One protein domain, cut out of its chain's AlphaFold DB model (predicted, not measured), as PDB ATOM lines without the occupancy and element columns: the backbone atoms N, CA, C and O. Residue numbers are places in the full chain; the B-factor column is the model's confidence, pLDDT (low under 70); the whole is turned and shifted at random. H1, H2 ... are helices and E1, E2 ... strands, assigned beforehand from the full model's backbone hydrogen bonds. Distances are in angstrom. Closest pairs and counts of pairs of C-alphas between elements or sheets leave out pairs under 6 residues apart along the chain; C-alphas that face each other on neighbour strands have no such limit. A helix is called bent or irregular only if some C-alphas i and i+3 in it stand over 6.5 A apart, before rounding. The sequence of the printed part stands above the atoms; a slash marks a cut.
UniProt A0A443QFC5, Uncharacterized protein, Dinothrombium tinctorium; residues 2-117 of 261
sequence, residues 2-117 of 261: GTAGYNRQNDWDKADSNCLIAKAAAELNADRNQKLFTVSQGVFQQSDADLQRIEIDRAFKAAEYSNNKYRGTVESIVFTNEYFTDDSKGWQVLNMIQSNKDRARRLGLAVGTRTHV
ATOM      1  N   GLY A   2      -5.662  41.835  41.527       70.19
ATOM      2  CA  GLY A   2      -6.999  42.252  41.959       70.19
ATOM      3  C   GLY A   2      -7.893  41.386  42.823       70.19
ATOM      4  O   GLY A   2      -9.059  41.741  42.940       70.19
ATOM      5  N   THR A   3      -7.439  40.288  43.416       88.00
ATOM      6  CA  THR A   3      -8.205  39.655  44.494       88.00
ATOM      7  C   THR A   3      -7.823  40.272  45.827       88.00
ATOM      8  O   THR A   3      -6.665  40.241  46.232       88.00
ATOM      9  N   ALA A   4      -8.817  40.826  46.510       90.00
ATOM     10  CA  ALA A   4      -8.678  41.426  47.824       90.00
ATOM     11  C   ALA A   4      -9.923  41.135  48.668       90.00
ATOM     12  O   ALA A   4     -10.983  40.784  48.146       90.00
ATOM     13  N   GLY A   5      -9.819  41.326  49.985       90.56
ATOM     14  CA  GLY A   5     -10.926  41.055  50.907       90.56
ATOM     15  C   GLY A   5     -12.224  41.784  50.541       90.56
ATOM     16  O   GLY A   5     -13.296  41.188  50.625       90.56
ATOM     17  N   TYR A   6     -12.133  43.032  50.069       92.44
ATOM     18  CA  TYR A   6     -13.299  43.851  49.714       92.44
ATOM     19  C   TYR A   6     -14.018  43.392  48.439       92.44
ATOM     20  O   TYR A   6     -15.202  43.669  48.285       92.44
ATOM     21  N   ASN A   7     -13.337  42.676  47.538       92.31
ATOM     22  CA  ASN A   7     -13.919  42.189  46.286       92.31
ATOM     23  C   ASN A   7     -14.028  40.659  46.239       92.31
ATOM     24  O   ASN A   7     -14.276  40.096  45.177       92.31
ATOM     25  N   ARG A   8     -13.877  39.964  47.375       92.38
ATOM     26  CA  ARG A   8     -13.856  38.488  47.462       92.38
ATOM     27  C   ARG A   8     -15.109  37.793  46.911       92.38
ATOM     28  O   ARG A   8     -15.031  36.637  46.517       92.38
ATOM     29  N   GLN A   9     -16.257  38.475  46.919       93.19
ATOM     30  CA  GLN A   9     -17.538  37.942  46.432       93.19
ATOM     31  C   GLN A   9     -17.834  38.343  44.983       93.19
ATOM     32  O   GLN A   9     -18.800  37.854  44.407       93.19
ATOM     33  N   ASN A  10     -17.022  39.223  44.394       93.38
ATOM     34  CA  ASN A  10     -17.240  39.693  43.036       93.38
ATOM     35  C   ASN A  10     -16.897  38.589  42.033       93.38
ATOM     36  O   ASN A  10     -15.961  37.801  42.240       93.38
ATOM     37  N   ASP A  11     -17.593  38.603  40.900       91.62
ATOM     38  CA  ASP A  11     -17.219  37.798  39.745       91.62
ATOM     39  C   ASP A  11     -15.813  38.153  39.246       91.62
ATOM     40  O   ASP A  11     -15.272  39.231  39.509       91.62
ATOM     41  N   TRP A  12     -15.200  37.217  38.520       91.88
ATOM     42  CA  TRP A  12     -13.820  37.344  38.052       91.88
ATOM     43  C   TRP A  12     -13.587  38.584  37.172       91.88
ATOM     44  O   TRP A  12     -12.485  39.127  37.189       91.88
ATOM     45  N   ASP A  13     -14.616  39.048  36.453       91.50
ATOM     46  CA  ASP A  13     -14.593  40.229  35.581       91.50
ATOM     47  C   ASP A  13     -15.256  41.472  36.209       91.50
ATOM     48  O   ASP A  13     -15.502  42.466  35.522       91.50
ATOM     49  N   LYS A  14     -15.540  41.421  37.518       90.31
ATOM     50  CA  LYS A  14     -16.065  42.527  38.342       90.31
ATOM     51  C   LYS A  14     -15.148  42.863  39.526       90.31
ATOM     52  O   LYS A  14     -15.580  43.504  40.482       90.31
ATOM     53  N   ALA A  15     -13.901  42.403  39.485       85.25
ATOM     54  CA  ALA A  15     -12.848  42.722  40.446       85.25
ATOM     55  C   ALA A  15     -11.732  43.529  39.763       85.25
ATOM     56  O   ALA A  15     -11.657  43.553  38.534       85.25
ATOM     57  N   ASP A  16     -10.831  44.126  40.545       79.25
ATOM     58  CA  ASP A  16      -9.700  44.951  40.073       79.25
ATOM     59  C   ASP A  16      -8.556  44.108  39.484       79.25
ATOM     60  O   ASP A  16      -7.379  44.255  39.816       79.25
ATOM     61  N   SER A  17      -8.921  43.107  38.686       77.31
ATOM     62  CA  SER A  17      -8.067  41.994  38.314       77.31
ATOM     63  C   SER A  17      -7.421  42.195  36.955       77.31
ATOM     64  O   SER A  17      -8.088  42.496  35.965       77.31
ATOM     65  N   ASN A  18      -6.134  41.857  36.871       82.62
ATOM     66  CA  ASN A  18      -5.404  41.738  35.608       82.62
ATOM     67  C   ASN A  18      -6.039  40.694  34.666       82.62
ATOM     68  O   ASN A  18      -5.728  40.678  33.480       82.62
ATOM     69  N   CYS A  19      -6.968  39.860  35.154       88.88
ATOM     70  CA  CYS A  19      -7.835  39.010  34.331       88.88
ATOM     71  C   CYS A  19      -8.607  39.790  33.249       88.88
ATOM     72  O   CYS A  19      -8.937  39.229  32.202       88.88
ATOM     73  N   LEU A  20      -8.878  41.082  33.468       93.50
ATOM     74  CA  LEU A  20      -9.519  41.943  32.471       93.50
ATOM     75  C   LEU A  20      -8.643  42.161  31.227       93.50
ATOM     76  O   LEU A  20      -9.181  42.384  30.147       93.50
ATOM     77  N   ILE A  21      -7.317  42.023  31.342       94.56
ATOM     78  CA  ILE A  21      -6.395  42.118  30.202       94.56
ATOM     79  C   ILE A  21      -6.614  40.938  29.248       94.56
ATOM     80  O   ILE A  21      -6.726  41.143  28.041       94.56
ATOM     81  N   ALA A  22      -6.743  39.714  29.774       96.06
ATOM     82  CA  ALA A  22      -7.041  38.532  28.962       96.06
ATOM     83  C   ALA A  22      -8.391  38.666  28.239       96.06
ATOM     84  O   ALA A  22      -8.481  38.409  27.037       96.06
ATOM     85  N   LYS A  23      -9.412  39.159  28.953       96.44
ATOM     86  CA  LYS A  23     -10.735  39.453  28.389       96.44
ATOM     87  C   LYS A  23     -10.651  40.455  27.234       96.44
ATOM     88  O   LYS A  23     -11.129  40.155  26.141       96.44
ATOM     89  N   ALA A  24     -10.007  41.600  27.456       96.94
ATOM     90  CA  ALA A  24      -9.855  42.642  26.444       96.94
ATOM     91  C   ALA A  24      -9.068  42.143  25.221       96.94
ATOM     92  O   ALA A  24      -9.477  42.376  24.086       96.94
ATOM     93  N   ALA A  25      -7.981  41.395  25.438       97.75
ATOM     94  CA  ALA A  25      -7.207  40.773  24.365       97.75
ATOM     95  C   ALA A  25      -8.071  39.834  23.506       97.75
ATOM     96  O   ALA A  25      -7.994  39.874  22.280       97.75
ATOM     97  N   ALA A  26      -8.923  39.021  24.135       98.25
ATOM     98  CA  ALA A  26      -9.788  38.080  23.427       98.25
ATOM     99  C   ALA A  26     -10.872  38.785  22.609       98.25
ATOM    100  O   ALA A  26     -11.177  38.368  21.494       98.25
ATOM    101  N   GLU A  27     -11.451  39.849  23.162       98.25
ATOM    102  CA  GLU A  27     -12.450  40.671  22.479       98.25
ATOM    103  C   GLU A  27     -11.838  41.379  21.268       98.25
ATOM    104  O   GLU A  27     -12.366  41.245  20.169       98.25
ATOM    105  N   LEU A  28     -10.659  41.988  21.416       98.31
ATOM    106  CA  LEU A  28      -9.935  42.603  20.300       98.31
ATOM    107  C   LEU A  28      -9.533  41.587  19.223       98.31
ATOM    108  O   LEU A  28      -9.667  41.872  18.032       98.31
ATOM    109  N   ASN A  29      -9.070  40.398  19.620       98.50
ATOM    110  CA  ASN A  29      -8.759  39.323  18.678       98.50
ATOM    111  C   ASN A  29     -10.003  38.890  17.886       98.50
ATOM    112  O   ASN A  29      -9.936  38.712  16.668       98.50
ATOM    113  N   ALA A  30     -11.142  38.738  18.567       98.38
ATOM    114  CA  ALA A  30     -12.408  38.351  17.953       98.38
ATOM    115  C   ALA A  30     -12.952  39.427  17.010       98.38
ATOM    116  O   ALA A  30     -13.308  39.110  15.877       98.38
ATOM    117  N   ASP A  31     -12.951  40.689  17.438       98.38
ATOM    118  CA  ASP A  31     -13.434  41.821  16.642       98.38
ATOM    119  C   ASP A  31     -12.627  41.992  15.349       98.38
ATOM    120  O   ASP A  31     -13.151  42.409  14.316       98.38
ATOM    121  N   ARG A  32     -11.337  41.643  15.390       97.81
ATOM    122  CA  ARG A  32     -10.426  41.692  14.237       97.81
ATOM    123  C   ARG A  32     -10.336  40.370  13.482       97.81
ATOM    124  O   ARG A  32      -9.684  40.319  12.443       97.81
ATOM    125  N   ASN A  33     -10.975  39.318  13.993       97.00
ATOM    126  CA  ASN A  33     -10.870  37.941  13.520       97.00
ATOM    127  C   ASN A  33      -9.410  37.482  13.298       97.00
ATOM    128  O   ASN A  33      -9.098  36.745  12.364       97.00
ATOM    129  N   GLN A  34      -8.499  37.930  14.160       97.38
ATOM    130  CA  GLN A  34      -7.063  37.681  14.060       97.38
ATOM    131  C   GLN A  34      -6.462  37.604  15.463       97.38
ATOM    132  O   GLN A  34      -6.807  38.404  16.328       97.38
ATOM    133  N   LYS A  35      -5.510  36.690  15.685       96.38
ATOM    134  CA  LYS A  35      -4.715  36.676  16.920       96.38
ATOM    135  C   LYS A  35      -3.725  37.847  16.914       96.38
ATOM    136  O   LYS A  35      -2.613  37.709  16.412       96.38
ATOM    137  N   LEU A  36      -4.156  38.995  17.427       96.75
ATOM    138  CA  LEU A  36      -3.331  40.188  17.633       96.75
ATOM    139  C   LEU A  36      -2.545  40.108  18.940       96.75
ATOM    140  O   LEU A  36      -1.388  40.515  18.996       96.75
ATOM    141  N   PHE A  37      -3.175  39.560  19.976       96.69
ATOM    142  CA  PHE A  37      -2.612  39.456  21.311       96.69
ATOM    143  C   PHE A  37      -2.600  38.008  21.785       96.69
ATOM    144  O   PHE A  37      -3.583  37.278  21.642       96.69
ATOM    145  N   THR A  38      -1.492  37.636  22.413       97.06
ATOM    146  CA  THR A  38      -1.345  36.404  23.182       97.06
ATOM    147  C   THR A  38      -1.004  36.781  24.616       97.06
ATOM    148  O   THR A  38      -0.173  37.658  24.850       97.06
ATOM    149  N   VAL A  39      -1.628  36.111  25.579       97.69
ATOM    150  CA  VAL A  39      -1.507  36.411  27.003       97.69
ATOM    151  C   VAL A  39      -0.985  35.193  27.761       97.69
ATOM    152  O   VAL A  39      -1.470  34.069  27.605       97.69
ATOM    153  N   SER A  40      -0.020  35.450  28.640       97.25
ATOM    154  CA  SER A  40       0.331  34.554  29.741       97.25
ATOM    155  C   SER A  40      -0.290  35.101  31.016       97.25
ATOM    156  O   SER A  40       0.117  36.147  31.517       97.25
ATOM    157  N   GLN A  41      -1.326  34.426  31.509       96.88
ATOM    158  CA  GLN A  41      -2.123  34.912  32.625       96.88
ATOM    159  C   GLN A  41      -1.410  34.596  33.943       96.88
ATOM    160  O   GLN A  41      -1.271  33.438  34.341       96.88
ATOM    161  N   GLY A  42      -0.964  35.640  34.635       95.25
ATOM    162  CA  GLY A  42      -0.369  35.506  35.958       95.25
ATOM    163  C   GLY A  42      -1.408  35.198  37.037       95.25
ATOM    164  O   GLY A  42      -2.548  35.662  36.972       95.25
ATOM    165  N   VAL A  43      -0.967  34.468  38.057       95.31
ATOM    166  CA  VAL A  43      -1.621  34.306  39.360       95.31
ATOM    167  C   VAL A  43      -0.758  35.026  40.389       95.31
ATOM    168  O   VAL A  43       0.453  34.808  40.443       95.31
ATOM    169  N   PHE A  44      -1.348  35.904  41.195       93.12
ATOM    170  CA  PHE A  44      -0.611  36.604  42.243       93.12
ATOM    171  C   PHE A  44      -0.579  35.760  43.512       93.12
ATOM    172  O   PHE A  44      -1.550  35.069  43.829       93.12
ATOM    173  N   GLN A  45       0.526  35.822  44.250       94.00
ATOM    174  CA  GLN A  45       0.571  35.185  45.557       94.00
ATOM    175  C   GLN A  45      -0.245  36.003  46.559       94.00
ATOM    176  O   GLN A  45      -0.004  37.192  46.749       94.00
ATOM    177  N   GLN A  46      -1.162  35.342  47.248       93.62
ATOM    178  CA  GLN A  46      -1.947  35.888  48.346       93.62
ATOM    179  C   GLN A  46      -1.420  35.349  49.678       93.62
ATOM    180  O   GLN A  46      -0.925  34.223  49.761       93.62
ATOM    181  N   SER A  47      -1.533  36.152  50.736       90.50
ATOM    182  CA  SER A  47      -1.181  35.731  52.099       90.50
ATOM    183  C   SER A  47      -2.264  34.872  52.759       90.50
ATOM    184  O   SER A  47      -1.974  34.148  53.706       90.50
ATOM    185  N   ASP A  48      -3.505  34.963  52.277       94.56
ATOM    186  CA  ASP A  48      -4.654  34.193  52.754       94.56
ATOM    187  C   ASP A  48      -4.997  33.060  51.774       94.56
ATOM    188  O   ASP A  48      -4.996  33.252  50.556       94.56
ATOM    189  N   ALA A  49      -5.303  31.874  52.306       94.81
ATOM    190  CA  ALA A  49      -5.537  30.678  51.502       94.81
ATOM    191  C   ALA A  49      -6.843  30.733  50.689       94.81
ATOM    192  O   ALA A  49      -6.879  30.224  49.565       94.81
ATOM    193  N   ASP A  50      -7.906  31.353  51.215       95.56
ATOM    194  CA  ASP A  50      -9.154  31.516  50.464       95.56
ATOM    195  C   ASP A  50      -8.972  32.550  49.350       95.56
ATOM    196  O   ASP A  50      -9.341  32.292  48.203       95.56
ATOM    197  N   LEU A  51      -8.293  33.667  49.638       95.12
ATOM    198  CA  LEU A  51      -7.925  34.638  48.607       95.12
ATOM    199  C   LEU A  51      -7.023  34.012  47.536       95.12
ATOM    200  O   LEU A  51      -7.236  34.271  46.353       95.12
ATOM    201  N   GLN A  52      -6.067  33.152  47.910       95.88
ATOM    202  CA  GLN A  52      -5.229  32.442  46.940       95.88
ATOM    203  C   GLN A  52      -6.070  31.543  46.032       95.88
ATOM    204  O   GLN A  52      -5.884  31.543  44.816       95.88
ATOM    205  N   ARG A  53      -7.017  30.790  46.602       96.06
ATOM    206  CA  ARG A  53      -7.933  29.935  45.838       96.06
ATOM    207  C   ARG A  53      -8.784  30.754  44.866       96.06
ATOM    208  O   ARG A  53      -8.958  30.338  43.722       96.06
ATOM    209  N   ILE A  54      -9.297  31.905  45.304       95.56
ATOM    210  CA  ILE A  54     -10.092  32.819  44.471       95.56
ATOM    211  C   ILE A  54      -9.236  33.405  43.341       95.56
ATOM    212  O   ILE A  54      -9.670  33.392  42.193       95.56
ATOM    213  N   GLU A  55      -8.017  33.860  43.633       95.56
ATOM    214  CA  GLU A  55      -7.084  34.395  42.633       95.56
ATOM    215  C   GLU A  55      -6.783  33.365  41.535       95.56
ATOM    216  O   GLU A  55      -6.863  33.674  40.345       95.56
ATOM    217  N   ILE A  56      -6.521  32.114  41.927       96.38
ATOM    218  CA  ILE A  56      -6.303  31.002  40.994       96.38
ATOM    219  C   ILE A  56      -7.557  30.751  40.153       96.38
ATOM    220  O   ILE A  56      -7.476  30.642  38.929       96.38
ATOM    221  N   ASP A  57      -8.728  30.665  40.787       96.44
ATOM    222  CA  ASP A  57      -9.977  30.403  40.073       96.44
ATOM    223  C   ASP A  57     -10.312  31.500  39.055       96.44
ATOM    224  O   ASP A  57     -10.716  31.198  37.932       96.44
ATOM    225  N   ARG A  58     -10.083  32.765  39.419       96.38
ATOM    226  CA  ARG A  58     -10.277  33.917  38.534       96.38
ATOM    227  C   ARG A  58      -9.354  33.861  37.323       96.38
ATOM    228  O   ARG A  58      -9.842  34.027  36.208       96.38
ATOM    229  N   ALA A  59      -8.072  33.549  37.516       96.56
ATOM    230  CA  ALA A  59      -7.125  33.395  36.411       96.56
ATOM    231  C   ALA A  59      -7.573  32.313  35.413       96.56
ATOM    232  O   ALA A  59      -7.551  32.530  34.201       96.56
ATOM    233  N   PHE A  60      -8.054  31.168  35.907       97.56
ATOM    234  CA  PHE A  60      -8.575  30.107  35.042       97.56
ATOM    235  C   PHE A  60      -9.880  30.483  34.335       97.56
ATOM    236  O   PHE A  60     -10.021  30.183  33.152       97.56
ATOM    237  N   LYS A  61     -10.822  31.143  35.021       96.94
ATOM    238  CA  LYS A  61     -12.069  31.632  34.407       96.94
ATOM    239  C   LYS A  61     -11.794  32.661  33.312       96.94
ATOM    240  O   LYS A  61     -12.409  32.598  32.251       96.94
ATOM    241  N   ALA A  62     -10.837  33.555  33.540       96.94
ATOM    242  CA  ALA A  62     -10.400  34.520  32.541       96.94
ATOM    243  C   ALA A  62      -9.806  33.823  31.312       96.94
ATOM    244  O   ALA A  62     -10.163  34.163  30.183       96.94
ATOM    245  N   ALA A  63      -8.953  32.814  31.515       97.88
ATOM    246  CA  ALA A  63      -8.375  32.029  30.428       97.88
ATOM    247  C   ALA A  63      -9.433  31.254  29.629       97.88
ATOM    248  O   ALA A  63      -9.412  31.272  28.400       97.88
ATOM    249  N   GLU A  64     -10.381  30.615  30.317       97.94
ATOM    250  CA  GLU A  64     -11.487  29.883  29.696       97.94
ATOM    251  C   GLU A  64     -12.395  30.814  28.885       97.94
ATOM    252  O   GLU A  64     -12.626  30.557  27.703       97.94
ATOM    253  N   TYR A  65     -12.844  31.932  29.469       97.81
ATOM    254  CA  TYR A  65     -13.619  32.945  28.746       97.81
ATOM    255  C   TYR A  65     -12.875  33.413  27.494       97.81
ATOM    256  O   TYR A  65     -13.428  33.406  26.395       97.81
ATOM    257  N   SER A  66     -11.603  33.780  27.655       98.25
ATOM    258  CA  SER A  66     -10.788  34.350  26.581       98.25
ATOM    259  C   SER A  66     -10.607  33.366  25.430       98.25
ATOM    260  O   SER A  66     -10.783  33.733  24.272       98.25
ATOM    261  N   ASN A  67     -10.326  32.098  25.734       98.25
ATOM    262  CA  ASN A  67     -10.144  31.067  24.715       98.25
ATOM    263  C   ASN A  67     -11.459  30.589  24.082       98.25
ATOM    264  O   ASN A  67     -11.431  30.141  22.937       98.25
ATOM    265  N   ASN A  68     -12.595  30.725  24.773       98.19
ATOM    266  CA  ASN A  68     -13.919  30.528  24.176       98.19
ATOM    267  C   ASN A  68     -14.305  31.688  23.248       98.19
ATOM    268  O   ASN A  68     -14.935  31.462  22.217       98.19
ATOM    269  N   LYS A  69     -13.914  32.921  23.591       98.31
ATOM    270  CA  LYS A  69     -14.153  34.118  22.771       98.31
ATOM    271  C   LYS A  69     -13.266  34.140  21.522       98.31
ATOM    272  O   LYS A  69     -13.771  34.397  20.433       98.31
ATOM    273  N   TYR A  70     -11.974  33.850  21.668       98.38
ATOM    274  CA  TYR A  70     -11.044  33.656  20.557       98.38
ATOM    275  C   TYR A  70      -9.938  32.669  20.949       98.38
ATOM    276  O   TYR A  70      -9.117  32.935  21.834       98.38
ATOM    277  N   ARG A  71      -9.913  31.509  20.284       97.38
ATOM    278  CA  ARG A  71      -9.043  30.381  20.644       97.38
ATOM    279  C   ARG A  71      -7.563  30.769  20.617       97.38
ATOM    280  O   ARG A  71      -7.059  31.274  19.618       97.38
ATOM    281  N   GLY A  72      -6.853  30.430  21.693       96.25
ATOM    282  CA  GLY A  72      -5.412  30.656  21.811       96.25
ATOM    283  C   GLY A  72      -5.038  32.082  22.207       96.25
ATOM    284  O   GLY A  72      -3.876  32.444  22.067       96.25
ATOM    285  N   THR A  73      -5.994  32.884  22.691       98.25
ATOM    286  CA  THR A  73      -5.691  34.191  23.289       98.25
ATOM    287  C   THR A  73      -4.869  34.030  24.563       98.25
ATOM    288  O   THR A  73      -3.897  34.751  24.752       98.25
ATOM    289  N   VAL A  74      -5.227  33.081  25.434       98.44
ATOM    290  CA  VAL A  74      -4.440  32.755  26.629       98.44
ATOM    291  C   VAL A  74      -3.742  31.424  26.403       98.44
ATOM    292  O   VAL A  74      -4.395  30.416  26.138       98.44
ATOM    293  N   GLU A  75      -2.416  31.415  26.511       98.06
ATOM    294  CA  GLU A  75      -1.597  30.223  26.239       98.06
ATOM    295  C   GLU A  75      -1.008  29.603  27.510       98.06
ATOM    296  O   GLU A  75      -0.636  28.428  27.499       98.06
ATOM    297  N   SER A  76      -0.932  30.356  28.614       98.31
ATOM    298  CA  SER A  76      -0.382  29.839  29.868       98.31
ATOM    299  C   SER A  76      -1.000  30.440  31.131       98.31
ATOM    300  O   SER A  76      -1.508  31.563  31.112       98.31
ATOM    301  N   ILE A  77      -0.924  29.678  32.228       98.06
ATOM    302  CA  ILE A  77      -1.137  30.149  33.602       98.06
ATOM    303  C   ILE A  77       0.208  30.127  34.338       98.06
ATOM    304  O   ILE A  77       0.880  29.092  34.388       98.06
ATOM    305  N   VAL A  78       0.586  31.259  34.933       97.81
ATOM    306  CA  VAL A  78       1.901  31.456  35.555       97.81
ATOM    307  C   VAL A  78       1.758  31.707  37.058       97.81
ATOM    308  O   VAL A  78       1.218  32.729  37.476       97.81
ATOM    309  N   PHE A  79       2.278  30.788  37.873       96.44
ATOM    310  CA  PHE A  79       2.244  30.815  39.337       96.44
ATOM    311  C   PHE A  79       3.644  31.016  39.901       96.44
ATOM    312  O   PHE A  79       4.511  30.184  39.694       96.44
ATOM    313  N   THR A  80       3.955  32.022  40.688       90.56
ATOM    314  CA  THR A  80       3.461  33.400  40.693       90.56
ATOM    315  C   THR A  80       4.692  34.265  40.370       90.56
ATOM    316  O   THR A  80       5.797  33.730  40.343       90.56
ATOM    317  N   ASN A  81       4.570  35.574  40.145       85.50
ATOM    318  CA  ASN A  81       5.763  36.432  40.025       85.50
ATOM    319  C   ASN A  81       6.331  36.801  41.409       85.50
ATOM    320  O   ASN A  81       5.556  36.973  42.349       85.50
ATOM    321  N   GLU A  82       7.659  36.927  41.512       82.56
ATOM    322  CA  GLU A  82       8.437  37.458  42.657       82.56
ATOM    323  C   GLU A  82       8.244  36.814  44.035       82.56
ATOM    324  O   GLU A  82       8.972  37.131  44.971       82.56
ATOM    325  N   TYR A  83       7.341  35.850  44.170       94.19
ATOM    326  CA  TYR A  83       7.147  35.139  45.425       94.19
ATOM    327  C   TYR A  83       8.240  34.102  45.688       94.19
ATOM    328  O   TYR A  83       8.647  33.909  46.831       94.19
ATOM    329  N   PHE A  84       8.733  33.436  44.643       94.94
ATOM    330  CA  PHE A  84       9.794  32.443  44.768       94.94
ATOM    331  C   PHE A  84      11.150  33.128  45.012       94.94
ATOM    332  O   PHE A  84      11.923  33.329  44.082       94.94
ATOM    333  N   THR A  85      11.413  33.474  46.275       94.88
ATOM    334  CA  THR A  85      12.662  34.107  46.749       94.88
ATOM    335  C   THR A  85      13.614  33.132  47.443       94.88
ATOM    336  O   THR A  85      14.788  33.431  47.625       94.88
ATOM    337  N   ASP A  86      13.103  31.985  47.889       95.56
ATOM    338  CA  ASP A  86      13.831  30.974  48.659       95.56
ATOM    339  C   ASP A  86      13.231  29.580  48.413       95.56
ATOM    340  O   ASP A  86      12.145  29.453  47.843       95.56
ATOM    341  N   ASP A  87      13.941  28.524  48.824       95.94
ATOM    342  CA  ASP A  87      13.540  27.139  48.538       95.94
ATOM    343  C   ASP A  87      12.179  26.771  49.150       95.94
ATOM    344  O   ASP A  87      11.379  26.093  48.508       95.94
ATOM    345  N   SER A  88      11.857  27.281  50.347       97.44
ATOM    346  CA  SER A  88      10.570  27.018  51.003       97.44
ATOM    347  C   SER A  88       9.407  27.565  50.179       97.44
ATOM    348  O   SER A  88       8.432  26.853  49.922       97.44
ATOM    349  N   LYS A  89       9.519  28.808  49.702       97.25
ATOM    350  CA  LYS A  89       8.522  29.392  48.797       97.25
ATOM    351  C   LYS A  89       8.510  28.701  47.434       97.25
ATOM    352  O   LYS A  89       7.441  28.547  46.851       97.25
ATOM    353  N   GLY A  90       9.655  28.209  46.957       97.75
ATOM    354  CA  GLY A  90       9.738  27.362  45.764       97.75
ATOM    355  C   GLY A  90       8.859  26.113  45.871       97.75
ATOM    356  O   GLY A  90       8.068  25.828  44.972       97.75
ATOM    357  N   TRP A  91       8.900  25.410  47.004       98.38
ATOM    358  CA  TRP A  91       8.012  24.265  47.247       98.38
ATOM    359  C   TRP A  91       6.528  24.654  47.308       98.38
ATOM    360  O   TRP A  91       5.674  23.905  46.834       98.38
ATOM    361  N   GLN A  92       6.196  25.841  47.822       97.81
ATOM    362  CA  GLN A  92       4.817  26.347  47.801       97.81
ATOM    363  C   GLN A  92       4.334  26.643  46.375       97.81
ATOM    364  O   GLN A  92       3.213  26.279  46.010       97.81
ATOM    365  N   VAL A  93       5.196  27.229  45.539       98.25
ATOM    366  CA  VAL A  93       4.921  27.426  44.110       98.25
ATOM    367  C   VAL A  93       4.727  26.091  43.396       98.25
ATOM    368  O   VAL A  93       3.758  25.935  42.649       98.25
ATOM    369  N   LEU A  94       5.583  25.100  43.666       98.56
ATOM    370  CA  LEU A  94       5.424  23.755  43.117       98.56
ATOM    371  C   LEU A  94       4.059  23.158  43.476       98.56
ATOM    372  O   LEU A  94       3.393  22.612  42.595       98.56
ATOM    373  N   ASN A  95       3.625  23.285  44.732       98.31
ATOM    374  CA  ASN A  95       2.323  22.782  45.165       98.31
ATOM    375  C   ASN A  95       1.182  23.426  44.368       98.31
ATOM    376  O   ASN A  95       0.310  22.714  43.871       98.31
ATOM    377  N   MET A  96       1.213  24.748  44.162       98.25
ATOM    378  CA  MET A  96       0.211  25.431  43.333       98.25
ATOM    379  C   MET A  96       0.200  24.909  41.892       98.25
ATOM    380  O   MET A  96      -0.878  24.642  41.355       98.25
ATOM    381  N   ILE A  97       1.374  24.710  41.283       98.62
ATOM    382  CA  ILE A  97       1.498  24.147  39.931       98.62
ATOM    383  C   ILE A  97       0.906  22.735  39.894       98.62
ATOM    384  O   ILE A  97       0.035  22.445  39.071       98.62
ATOM    385  N   GLN A  98       1.316  21.855  40.808       98.50
ATOM    386  CA  GLN A  98       0.878  20.461  40.831       98.50
ATOM    387  C   GLN A  98      -0.625  20.316  41.077       98.50
ATOM    388  O   GLN A  98      -1.262  19.501  40.411       98.50
ATOM    389  N   SER A  99      -1.207  21.125  41.966       98.31
ATOM    390  CA  SER A  99      -2.649  21.109  42.236       98.31
ATOM    391  C   SER A  99      -3.496  21.611  41.062       98.31
ATOM    392  O   SER A  99      -4.680  21.289  40.989       98.31
ATOM    393  N   ASN A 100      -2.918  22.381  40.134       98.50
ATOM    394  CA  ASN A 100      -3.659  23.017  39.043       98.50
ATOM    395  C   ASN A 100      -3.277  22.524  37.637       98.50
ATOM    396  O   ASN A 100      -3.984  22.838  36.676       98.50
ATOM    397  N   LYS A 101      -2.218  21.716  37.487       97.00
ATOM    398  CA  LYS A 101      -1.725  21.260  36.174       97.00
ATOM    399  C   LYS A 101      -2.775  20.508  35.357       97.00
ATOM    400  O   LYS A 101      -2.891  20.729  34.158       97.00
ATOM    401  N   ASP A 102      -3.593  19.666  35.987       98.06
ATOM    402  CA  ASP A 102      -4.613  18.901  35.262       98.06
ATOM    403  C   ASP A 102      -5.766  19.800  34.800       98.06
ATOM    404  O   ASP A 102      -6.342  19.573  33.734       98.06
ATOM    405  N   ARG A 103      -6.077  20.861  35.562       98.25
ATOM    406  CA  ARG A 103      -7.027  21.901  35.140       98.25
ATOM    407  C   ARG A 103      -6.483  22.663  33.931       98.25
ATOM    408  O   ARG A 103      -7.218  22.825  32.962       98.25
ATOM    409  N   ALA A 104      -5.210  23.060  33.956       98.25
ATOM    410  CA  ALA A 104      -4.546  23.714  32.826       98.25
ATOM    411  C   ALA A 104      -4.538  22.830  31.570       98.25
ATOM    412  O   ALA A 104      -4.978  23.270  30.509       98.25
ATOM    413  N   ARG A 105      -4.172  21.549  31.708       97.50
ATOM    414  CA  ARG A 105      -4.169  20.575  30.604       97.50
ATOM    415  C   ARG A 105      -5.536  20.410  29.946       97.50
ATOM    416  O   ARG A 105      -5.610  20.415  28.723       97.50
ATOM    417  N   ARG A 106      -6.621  20.311  30.728       97.75
ATOM    418  CA  ARG A 106      -7.992  20.225  30.179       97.75
ATOM    419  C   ARG A 106      -8.378  21.446  29.344       97.75
ATOM    420  O   ARG A 106      -9.166  21.311  28.416       97.75
ATOM    421  N   LEU A 107      -7.810  22.609  29.657       97.12
ATOM    422  CA  LEU A 107      -8.031  23.862  28.934       97.12
ATOM    423  C   LEU A 107      -6.997  24.112  27.822       97.12
ATOM    424  O   LEU A 107      -7.059  25.141  27.156       97.12
ATOM    425  N   GLY A 108      -6.047  23.193  27.610       97.69
ATOM    426  CA  GLY A 108      -4.967  23.361  26.635       97.69
ATOM    427  C   GLY A 108      -3.977  24.476  26.991       97.69
ATOM    428  O   GLY A 108      -3.368  25.050  26.092       97.69
ATOM    429  N   LEU A 109      -3.841  24.801  28.279       98.56
ATOM    430  CA  LEU A 109      -2.952  25.844  28.790       98.56
ATOM    431  C   LEU A 109      -1.629  25.237  29.262       98.56
ATOM    432  O   LEU A 109      -1.629  24.224  29.964       98.56
ATOM    433  N   ALA A 110      -0.517  25.896  28.938       98.62
ATOM    434  CA  ALA A 110       0.766  25.634  29.581       98.62
ATOM    435  C   ALA A 110       0.731  26.098  31.048       98.62
ATOM    436  O   ALA A 110       0.099  27.108  31.370       98.62
ATOM    437  N   VAL A 111       1.434  25.399  31.937       98.56
ATOM    438  CA  VAL A 111       1.587  25.813  33.340       98.56
ATOM    439  C   VAL A 111       3.050  26.022  33.708       98.56
ATOM    440  O   VAL A 111       3.932  25.311  33.223       98.56
ATOM    441  N   GLY A 112       3.323  27.004  34.560       98.19
ATOM    442  CA  GLY A 112       4.686  27.317  34.963       98.19
ATOM    443  C   GLY A 112       4.798  28.374  36.043       98.19
ATOM    444  O   GLY A 112       3.807  28.744  36.671       98.19
ATOM    445  N   THR A 113       6.015  28.884  36.220       97.94
ATOM    446  CA  THR A 113       6.330  29.972  37.154       97.94
ATOM    447  C   THR A 113       7.116  31.098  36.497       97.94
ATOM    448  O   THR A 113       7.745  30.896  35.454       97.94
ATOM    449  N   ARG A 114       7.102  32.270  37.142       97.19
ATOM    450  CA  ARG A 114       7.965  33.408  36.837       97.19
ATOM    451  C   ARG A 114       8.824  33.745  38.056       97.19
ATOM    452  O   ARG A 114       8.289  33.952  39.137       97.19
ATOM    453  N   THR A 115      10.146  33.803  37.916       96.12
ATOM    454  CA  THR A 115      11.036  33.982  39.077       96.12
ATOM    455  C   THR A 115      12.319  34.756  38.767       96.12
ATOM    456  O   THR A 115      12.803  34.755  37.635       96.12
ATOM    457  N   HIS A 116      12.889  35.398  39.791       94.19
ATOM    458  CA  HIS A 116      14.210  36.035  39.762       94.19
ATOM    459  C   HIS A 116      15.341  35.093  40.217       94.19
ATOM    460  O   HIS A 116      16.508  35.396  39.993       94.19
ATOM    461  N   VAL A 117      15.032  33.928  40.806       95.38
ATOM    462  CA  VAL A 117      16.057  32.982  41.300       95.38
ATOM    463  C   VAL A 117      16.466  31.919  40.275       95.38
ATOM    464  O   VAL A 117      17.106  30.932  40.631       95.38
TER     465      VAL A 117
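Overview. This is residues 2 to 117 of the 261 residues of an uncharacterized protein of Dinothrombium tinctorium (UniProt A0A443QFC5). A strongly twisted sheet of three parallel strands, order E1 E2 E3, has helices over one face, making two layers; H1 and H2 lie side by side, and H3 covers E2 and E3. The 116 printed residues open with unnamed residues 2 to 18, then run H1 E1 H2 E2 H3 E3, a mixed class. The whole is compact, radius of gyration of the C-alphas 14.1 A, spanning 45 by 30 by 25 A.

Arrangement. Start at H1, residues 19 to 31; it touches H2, residues 49 to 69, closest at C-alphas 26 and 66, 5.0 A. E1, residues 39 to 43, pairs with E2, residues 74 to 79, through N 41 and O 76, 2.9 A. E2 pairs with E3, residues 110 to 115, through N 79 and O 112, 2.8 A. H3, residues 87 to 106, is on the same face as H2. E1, H2, E2 and E2, H3, E3 are strand-helix-strand units, parallel neighbour strands with a helix between, their crossovers right-handed. Every O i to N i+4 pair is within hydrogen-bond range in H1 and H2, 14 of 16 in H3.

Along the chain. Find C-alpha 19 at (-7.835, 39.010, 34.331); H1 runs 18.8 A, H2 30.2 A. H3, 29.1 A, is irregular: C-alphas 99 and 102 are 7.6 A apart. E3 ends at C-alpha 115, (11.036, 33.982, 39.077).

Size, cuts and confidence. The printed part has no cut, and no printed residue is under 70.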